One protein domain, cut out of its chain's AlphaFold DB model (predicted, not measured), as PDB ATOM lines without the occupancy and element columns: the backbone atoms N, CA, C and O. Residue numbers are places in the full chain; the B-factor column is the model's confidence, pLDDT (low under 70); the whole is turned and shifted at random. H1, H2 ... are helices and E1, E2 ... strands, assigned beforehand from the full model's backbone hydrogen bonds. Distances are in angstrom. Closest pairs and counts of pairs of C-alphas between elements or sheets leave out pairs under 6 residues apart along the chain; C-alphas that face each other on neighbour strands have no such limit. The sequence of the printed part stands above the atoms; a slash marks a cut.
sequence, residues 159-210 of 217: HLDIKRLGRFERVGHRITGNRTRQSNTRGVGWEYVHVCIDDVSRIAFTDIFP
ATOM      1  N   HIS A 159      80.236  88.659  21.689       93.00
ATOM      2  CA  HIS A 159      80.360  90.082  21.414       93.00
ATOM      3  C   HIS A 159      79.352  90.856  22.252       93.00
ATOM      4  O   HIS A 159      78.147  90.758  22.022       93.00
ATOM      5  N   LEU A 160      79.858  91.651  23.191       94.00
ATOM      6  CA  LEU A 160      79.059  92.588  23.969       94.00
ATOM      7  C   LEU A 160      79.227  93.997  23.391       94.00
ATOM      8  O   LEU A 160      80.350  94.479  23.244       94.00
ATOM      9  N   ASP A 161      78.113  94.650  23.073       94.75
ATOM     10  CA  ASP A 161      78.063  96.054  22.663       94.75
ATOM     11  C   ASP A 161      76.983  96.787  23.457       94.75
ATOM     12  O   ASP A 161      75.923  96.236  23.750       94.75
ATOM     13  N   ILE A 162      77.243  98.050  23.789       95.50
ATOM     14  CA  ILE A 162      76.239  98.928  24.387       95.50
ATOM     15  C   ILE A 162      76.039 100.102  23.448       95.50
ATOM     16  O   ILE A 162      76.906 100.967  23.281       95.50
ATOM     17  N   LYS A 163      74.845 100.173  22.867       93.88
ATOM     18  CA  LYS A 163      74.470 101.259  21.982       93.88
ATOM     19  C   LYS A 163      73.654 102.303  22.724       93.88
ATOM     20  O   LYS A 163      72.466 102.123  22.969       93.88
ATOM     21  N   ARG A 164      74.269 103.459  22.986       94.12
ATOM     22  CA  ARG A 164      73.546 104.648  23.456       94.12
ATOM     23  C   ARG A 164      72.720 105.259  22.320       94.12
ATOM     24  O   ARG A 164      73.281 105.736  21.327       94.12
ATOM     25  N   LEU A 165      71.401 105.275  22.476       91.00
ATOM     26  CA  LEU A 165      70.429 105.812  21.527       91.00
ATOM     27  C   LEU A 165      69.665 106.983  22.144       91.00
ATOM     28  O   LEU A 165      69.297 106.965  23.315       91.00
ATOM     29  N   GLY A 166      69.477 108.045  21.361       89.00
ATOM     30  CA  GLY A 166      68.697 109.197  21.807       89.00
ATOM     31  C   GLY A 166      67.223 108.829  21.838       89.00
ATOM     32  O   GLY A 166      66.717 108.296  20.849       89.00
ATOM     33  N   ARG A 167      66.538 109.127  22.945       86.12
ATOM     34  CA  ARG A 167      65.096 108.904  23.036       86.12
ATOM     35  C   ARG A 167      64.347 109.789  22.046       86.12
ATOM     36  O   ARG A 167      64.697 110.954  21.833       86.12
ATOM     37  N   PHE A 168      63.274 109.246  21.484       82.06
ATOM     38  CA  PHE A 168      62.354 109.987  20.630       82.06
ATOM     39  C   PHE A 168      61.059 110.265  21.392       82.06
ATOM     40  O   PHE A 168      60.322 109.349  21.723       82.06
ATOM     41  N   GLU A 169      60.753 111.538  21.628       80.56
ATOM     42  CA  GLU A 169      59.461 111.960  22.197       80.56
ATOM     43  C   GLU A 169      58.408 112.210  21.103       80.56
ATOM     44  O   GLU A 169      57.207 112.269  21.354       80.56
ATOM     45  N   ARG A 170      58.857 112.425  19.860       79.50
ATOM     46  CA  ARG A 170      58.016 112.865  18.745       79.50
ATOM     47  C   ARG A 170      58.373 112.136  17.462       79.50
ATOM     48  O   ARG A 170      59.535 111.826  17.203       79.50
ATOM     49  N   VAL A 171      57.364 111.950  16.619       82.75
ATOM     50  CA  VAL A 171      57.517 111.390  15.276       82.75
ATOM     51  C   VAL A 171      58.378 112.318  14.406       82.75
ATOM     52  O   VAL A 171      58.140 113.528  14.327       82.75
ATOM     53  N   GLY A 172      59.380 111.736  13.743       80.75
ATOM     54  CA  GLY A 172      60.362 112.474  12.952       80.75
ATOM     55  C   GLY A 172      59.820 113.056  11.640       80.75
ATOM     56  O   GLY A 172      58.901 112.522  11.017       80.75
ATOM     57  N   HIS A 173      60.481 114.111  11.160       82.00
ATOM     58  CA  HIS A 173      60.145 114.842   9.928       82.00
ATOM     59  C   HIS A 173      60.027 113.997   8.649       82.00
ATOM     60  O   HIS A 173      59.427 114.448   7.679       82.00
ATOM     61  N   ARG A 174      60.619 112.794   8.604       81.62
ATOM     62  CA  ARG A 174      60.470 111.883   7.454       81.62
ATOM     63  C   ARG A 174      59.026 111.389   7.311       81.62
ATOM     64  O   ARG A 174      58.608 111.109   6.198       81.62
ATOM     65  N   ILE A 175      58.288 111.315   8.419       85.75
ATOM     66  CA  ILE A 175      56.872 110.936   8.446       85.75
ATOM     67  C   ILE A 175      55.990 112.189   8.408       85.75
ATOM     68  O   ILE A 175      55.024 112.235   7.660       85.75
ATOM     69  N   THR A 176      56.328 113.231   9.175       83.50
ATOM     70  CA  THR A 176      55.473 114.428   9.298       83.50
ATOM     71  C   THR A 176      55.677 115.472   8.193       83.50
ATOM     72  O   THR A 176      54.934 116.447   8.133       83.50
ATOM     73  N   GLY A 177      56.717 115.345   7.360       84.25
ATOM     74  CA  GLY A 177      57.101 116.320   6.327       84.25
ATOM     75  C   GLY A 177      57.669 117.646   6.862       84.25
ATOM     76  O   GLY A 177      58.348 118.375   6.137       84.25
ATOM     77  N   ASN A 178      57.457 117.958   8.142       79.81
ATOM     78  CA  ASN A 178      57.874 119.212   8.752       79.81
ATOM     79  C   ASN A 178      59.317 119.136   9.281       79.81
ATOM     80  O   ASN A 178      59.588 118.482  10.285       79.81
ATOM     81  N   ARG A 179      60.248 119.849   8.631       80.56
ATOM     82  CA  ARG A 179      61.679 119.890   9.005       80.56
ATOM     83  C   ARG A 179      62.023 120.954  10.057       80.56
ATOM     84  O   ARG A 179      63.176 121.037  10.476       80.56
ATOM     85  N   THR A 180      61.070 121.788  10.472       78.94
ATOM     86  CA  THR A 180      61.345 122.907  11.388       78.94
ATOM     87  C   THR A 180      61.442 122.445  12.844       78.94
ATOM     88  O   THR A 180      60.630 121.655  13.313       78.94
ATOM     89  N   ARG A 181      62.457 122.940  13.573       67.12
ATOM     90  CA  ARG A 181      62.660 122.773  15.033       67.12
ATOM     91  C   ARG A 181      62.685 121.327  15.575       67.12
ATOM     92  O   ARG A 181      62.746 121.145  16.784       67.12
ATOM     93  N   GLN A 182      62.719 120.303  14.721       62.94
ATOM     94  CA  GLN A 182      62.690 118.886  15.121       62.94
ATOM     95  C   GLN A 182      64.006 118.366  15.725       62.94
ATOM     96  O   GLN A 182      64.002 117.357  16.417       62.94
ATOM     97  N   SER A 183      65.127 119.058  15.499       63.78
ATOM     98  CA  SER A 183      66.425 118.766  16.131       63.78
ATOM     99  C   SER A 183      66.667 119.559  17.422       63.78
ATOM    100  O   SER A 183      67.746 119.464  17.999       63.78
ATOM    101  N   ASN A 184      65.704 120.388  17.846       62.06
ATOM    102  CA  ASN A 184      65.867 121.292  18.988       62.06
ATOM    103  C   ASN A 184      65.270 120.743  20.286       62.06
ATOM    104  O   ASN A 184      65.410 121.391  21.323       62.06
ATOM    105  N   THR A 185      64.625 119.577  20.255       61.84
ATOM    106  CA  THR A 185      64.119 118.925  21.464       61.84
ATOM    107  C   THR A 185      65.307 118.413  22.278       61.84
ATOM    108  O   THR A 185      65.896 117.377  21.980       61.84
ATOM    109  N   ARG A 186      65.717 119.198  23.274       64.81
ATOM    110  CA  ARG A 186      66.731 118.829  24.267       64.81
ATOM    111  C   ARG A 186      66.019 118.248  25.488       64.81
ATOM    112  O   ARG A 186      64.945 118.721  25.834       64.81
ATOM    113  N   GLY A 187      66.632 117.269  26.151       71.75
ATOM    114  CA  GLY A 187      66.186 116.801  27.472       71.75
ATOM    115  C   GLY A 187      65.384 115.496  27.513       71.75
ATOM    116  O   GLY A 187      65.101 115.029  28.606       71.75
ATOM    117  N   VAL A 188      65.083 114.859  26.376       81.00
ATOM    118  CA  VAL A 188      64.362 113.562  26.357       81.00
ATOM    119  C   VAL A 188      65.223 112.414  26.915       81.00
ATOM    120  O   VAL A 188      64.707 111.391  27.351       81.00
ATOM    121  N   GLY A 189      66.544 112.599  26.964       87.25
ATOM    122  CA  GLY A 189      67.481 111.642  27.544       87.25
ATOM    123  C   GLY A 189      67.941 110.563  26.564       87.25
ATOM    124  O   GLY A 189      67.764 110.670  25.346       87.25
ATOM    125  N   TRP A 190      68.584 109.540  27.118       90.06
ATOM    126  CA  TRP A 190      69.202 108.443  26.381       90.06
ATOM    127  C   TRP A 190      68.647 107.107  26.868       90.06
ATOM    128  O   TRP A 190      68.245 106.982  28.022       90.06
ATOM    129  N   GLU A 191      68.656 106.129  25.977       92.31
ATOM    130  CA  GLU A 191      68.471 104.711  26.274       92.31
ATOM    131  C   GLU A 191      69.717 103.960  25.843       92.31
ATOM    132  O   GLU A 191      70.436 104.390  24.934       92.31
ATOM    133  N   TYR A 192      69.984 102.843  26.500       93.19
ATOM    134  CA  TYR A 192      71.174 102.047  26.264       93.19
ATOM    135  C   TYR A 192      70.709 100.659  25.867       93.19
ATOM    136  O   TYR A 192      70.150  99.932  26.679       93.19
ATOM    137  N   VAL A 193      70.896 100.314  24.597       94.94
ATOM    138  CA  VAL A 193      70.611  98.967  24.107       94.94
ATOM    139  C   VAL A 193      71.844  98.126  24.375       94.94
ATOM    140  O   VAL A 193      72.890  98.353  23.766       94.94
ATOM    141  N   HIS A 194      71.727  97.188  25.300       94.50
ATOM    142  CA  HIS A 194      72.755  96.197  25.572       94.50
ATOM    143  C   HIS A 194      72.543  95.044  24.605       94.50
ATOM    144  O   HIS A 194      71.442  94.510  24.503       94.50
ATOM    145  N   VAL A 195      73.582  94.701  23.855       95.50
ATOM    146  CA  VAL A 195      73.554  93.697  22.797       95.50
ATOM    147  C   VAL A 195      74.621  92.657  23.095       95.50
ATOM    148  O   VAL A 195      75.775  92.989  23.349       95.50
ATOM    149  N   CYS A 196      74.228  91.394  23.039       95.44
ATOM    150  CA  CYS A 196      75.081  90.239  23.240       95.44
ATOM    151  C   CYS A 196      74.901  89.310  22.042       95.44
ATOM    152  O   CYS A 196      73.779  88.892  21.767       95.44
ATOM    153  N   ILE A 197      75.969  89.025  21.295       95.00
ATOM    154  CA  ILE A 197      75.917  88.162  20.107       95.00
ATOM    155  C   ILE A 197      76.993  87.093  20.216       95.00
ATOM    156  O   ILE A 197      78.176  87.410  20.302       95.00
ATOM    157  N   ASP A 198      76.588  85.832  20.155       93.81
ATOM    158  CA  ASP A 198      77.521  84.718  20.025       93.81
ATOM    159  C   ASP A 198      78.081  84.644  18.595       93.81
ATOM    160  O   ASP A 198      77.327  84.688  17.617       93.81
ATOM    161  N   ASP A 199      79.404  84.544  18.449       91.19
ATOM    162  CA  ASP A 199      80.048  84.607  17.129       91.19
ATOM    163  C   ASP A 199      79.739  83.381  16.254       91.19
ATOM    164  O   ASP A 199      79.583  83.512  15.040       91.19
ATOM    165  N   VAL A 200      79.584  82.196  16.853       92.31
ATOM    166  CA  VAL A 200      79.423  80.937  16.104       92.31
ATOM    167  C   VAL A 200      77.959  80.650  15.801       92.31
ATOM    168  O   VAL A 200      77.571  80.508  14.643       92.31
ATOM    169  N   SER A 201      77.120  80.590  16.832       92.81
ATOM    170  CA  SER A 201      75.690  80.299  16.692       92.81
ATOM    171  C   SER A 201      74.893  81.472  16.123       92.81
ATOM    172  O   SER A 201      73.767  81.275  15.667       92.81
ATOM    173  N   ARG A 202      75.455  82.691  16.150       92.25
ATOM    174  CA  ARG A 202      74.782  83.946  15.772       92.25
ATOM    175  C   ARG A 202      73.506  84.231  16.571       92.25
ATOM    176  O   ARG A 202      72.712  85.082  16.166       92.25
ATOM    177  N   ILE A 203      73.319  83.569  17.715       95.00
ATOM    178  CA  ILE A 203      72.255  83.898  18.664       95.00
ATOM    179  C   ILE A 203      72.547  85.281  19.245       95.00
ATOM    180  O   ILE A 203      73.669  85.563  19.669       95.00
ATOM    181  N   ALA A 204      71.528  86.137  19.252       95.88
ATOM    182  CA  ALA A 204      71.607  87.492  19.768       95.88
ATOM    183  C   ALA A 204      70.595  87.698  20.900       95.88
ATOM    184  O   ALA A 204      69.429  87.326  20.775       95.88
ATOM    185  N   PHE A 205      71.044  88.334  21.975       94.56
ATOM    186  CA  PHE A 205      70.211  88.851  23.049       94.56
ATOM    187  C   PHE A 205      70.331  90.373  23.078       94.56
ATOM    188  O   PHE A 205      71.430  90.920  22.960       94.56
ATOM    189  N   THR A 206      69.200  91.056  23.232       95.00
ATOM    190  CA  THR A 206      69.161  92.513  23.340       95.00
ATOM    191  C   THR A 206      68.180  92.941  24.407       95.00
ATOM    192  O   THR A 206      67.062  92.429  24.427       95.00
ATOM    193  N   ASP A 207      68.562  93.927  25.206       94.62
ATOM    194  CA  ASP A 207      67.670  94.547  26.182       94.62
ATOM    195  C   ASP A 207      67.983  96.044  26.336       94.62
ATOM    196  O   ASP A 207      69.061  96.510  25.949       94.62
ATOM    197  N   ILE A 208      67.021  96.817  26.836       92.56
ATOM    198  CA  ILE A 208      67.107  98.276  26.933       92.56
ATOM    199  C   ILE A 208      67.178  98.694  28.397       92.56
ATOM    200  O   ILE A 208      66.251  98.470  29.170       92.56
ATOM    201  N   PHE A 209      68.252  99.397  28.748       90.88
ATOM    202  CA  PHE A 209      68.516  99.884  30.097       90.88
ATOM    203  C   PHE A 209      68.522 101.420  30.163       90.88
ATOM    204  O   PHE A 209      68.773 102.098  29.154       90.88
ATOM    205  N   PRO A 210      68.245 102.000  31.349       88.94
ATOM    206  CA  PRO A 210      68.286 103.448  31.551       88.94
ATOM    207  C   PRO A 210      69.709 104.019  31.482       88.94
ATOM    208  O   PRO A 210      69.867 105.202  31.174       88.94
TER     209      PRO A 210
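AT A GLANCE: This is residues 159 to 210 of the 217 residues of the protein "Transposase" of Brucella melitensis biotype 1 (strain 16M / ATCC 23456 / NCTC 10094) (UniProt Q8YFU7). A narrow, twisted ribbon of three strands makes one end of a rod, and a wide loop from E1 round to E2 reaches far away from it, holding the small helix H1. Residues 174 to 180, of which 174 to 176 belong to H1, stick out, while far from them, at the opposite tip of the ribbon, a tight link of 5 residues turns back from E2 into E3. The printed part has 52 residues, with three named strands and one named helix in the order E1, H1, E2, E3; the sheet's order is E1, E2, E3, antiparallel, and the class is mostly strand. The whole is extended, with a radius of gyration of the C-alphas of 15.5 A and spans of 46 by 22 by 11 A.

HOW THE PARTS SIT: Start at E1, residues 159 to 166, an edge strand antiparallel to the inner strand E2, residues 190 to 198, at 160 degrees; look for N 161 and O 195, 2.9 A apart, within hydrogen-bond range. H1, residues 173 to 176, is not on the sheet, and it is too short for an O i to N i+4 pair; its one O i to N i+3 pair is not within hydrogen-bond range. E2 forms a hairpin with the other edge strand, E3, residues 204 to 209, at 161 degrees, and there you find N 194 and O 207 at 2.8 A, within hydrogen-bond range. H1 and E3 are apart. The sheet is twisted, its C-alphas lying up to 4.3 A off its best plane.

IN THESE COORDINATES: Find C-alpha 159 at (80.360, 90.082, 21.414); from there E1 runs 22.4 A to C-alpha 166. H1 begins at C-alpha 173, at (60.145, 114.842, 9.928), and spans 4.7 A. E2 runs 25.9 A from C-alpha 190 to 198, and E3 runs 16.4 A to C-alpha 209 at (68.516, 99.884, 30.097).

THE WHOLE: The two C-alphas farthest apart, those of Thr 180 and Val 200, are 45.9 A apart. The printed part has no cut. The link from H1 to E2 is long, with 13 residues, and within it residues 181 to 186 have pLDDT under 70.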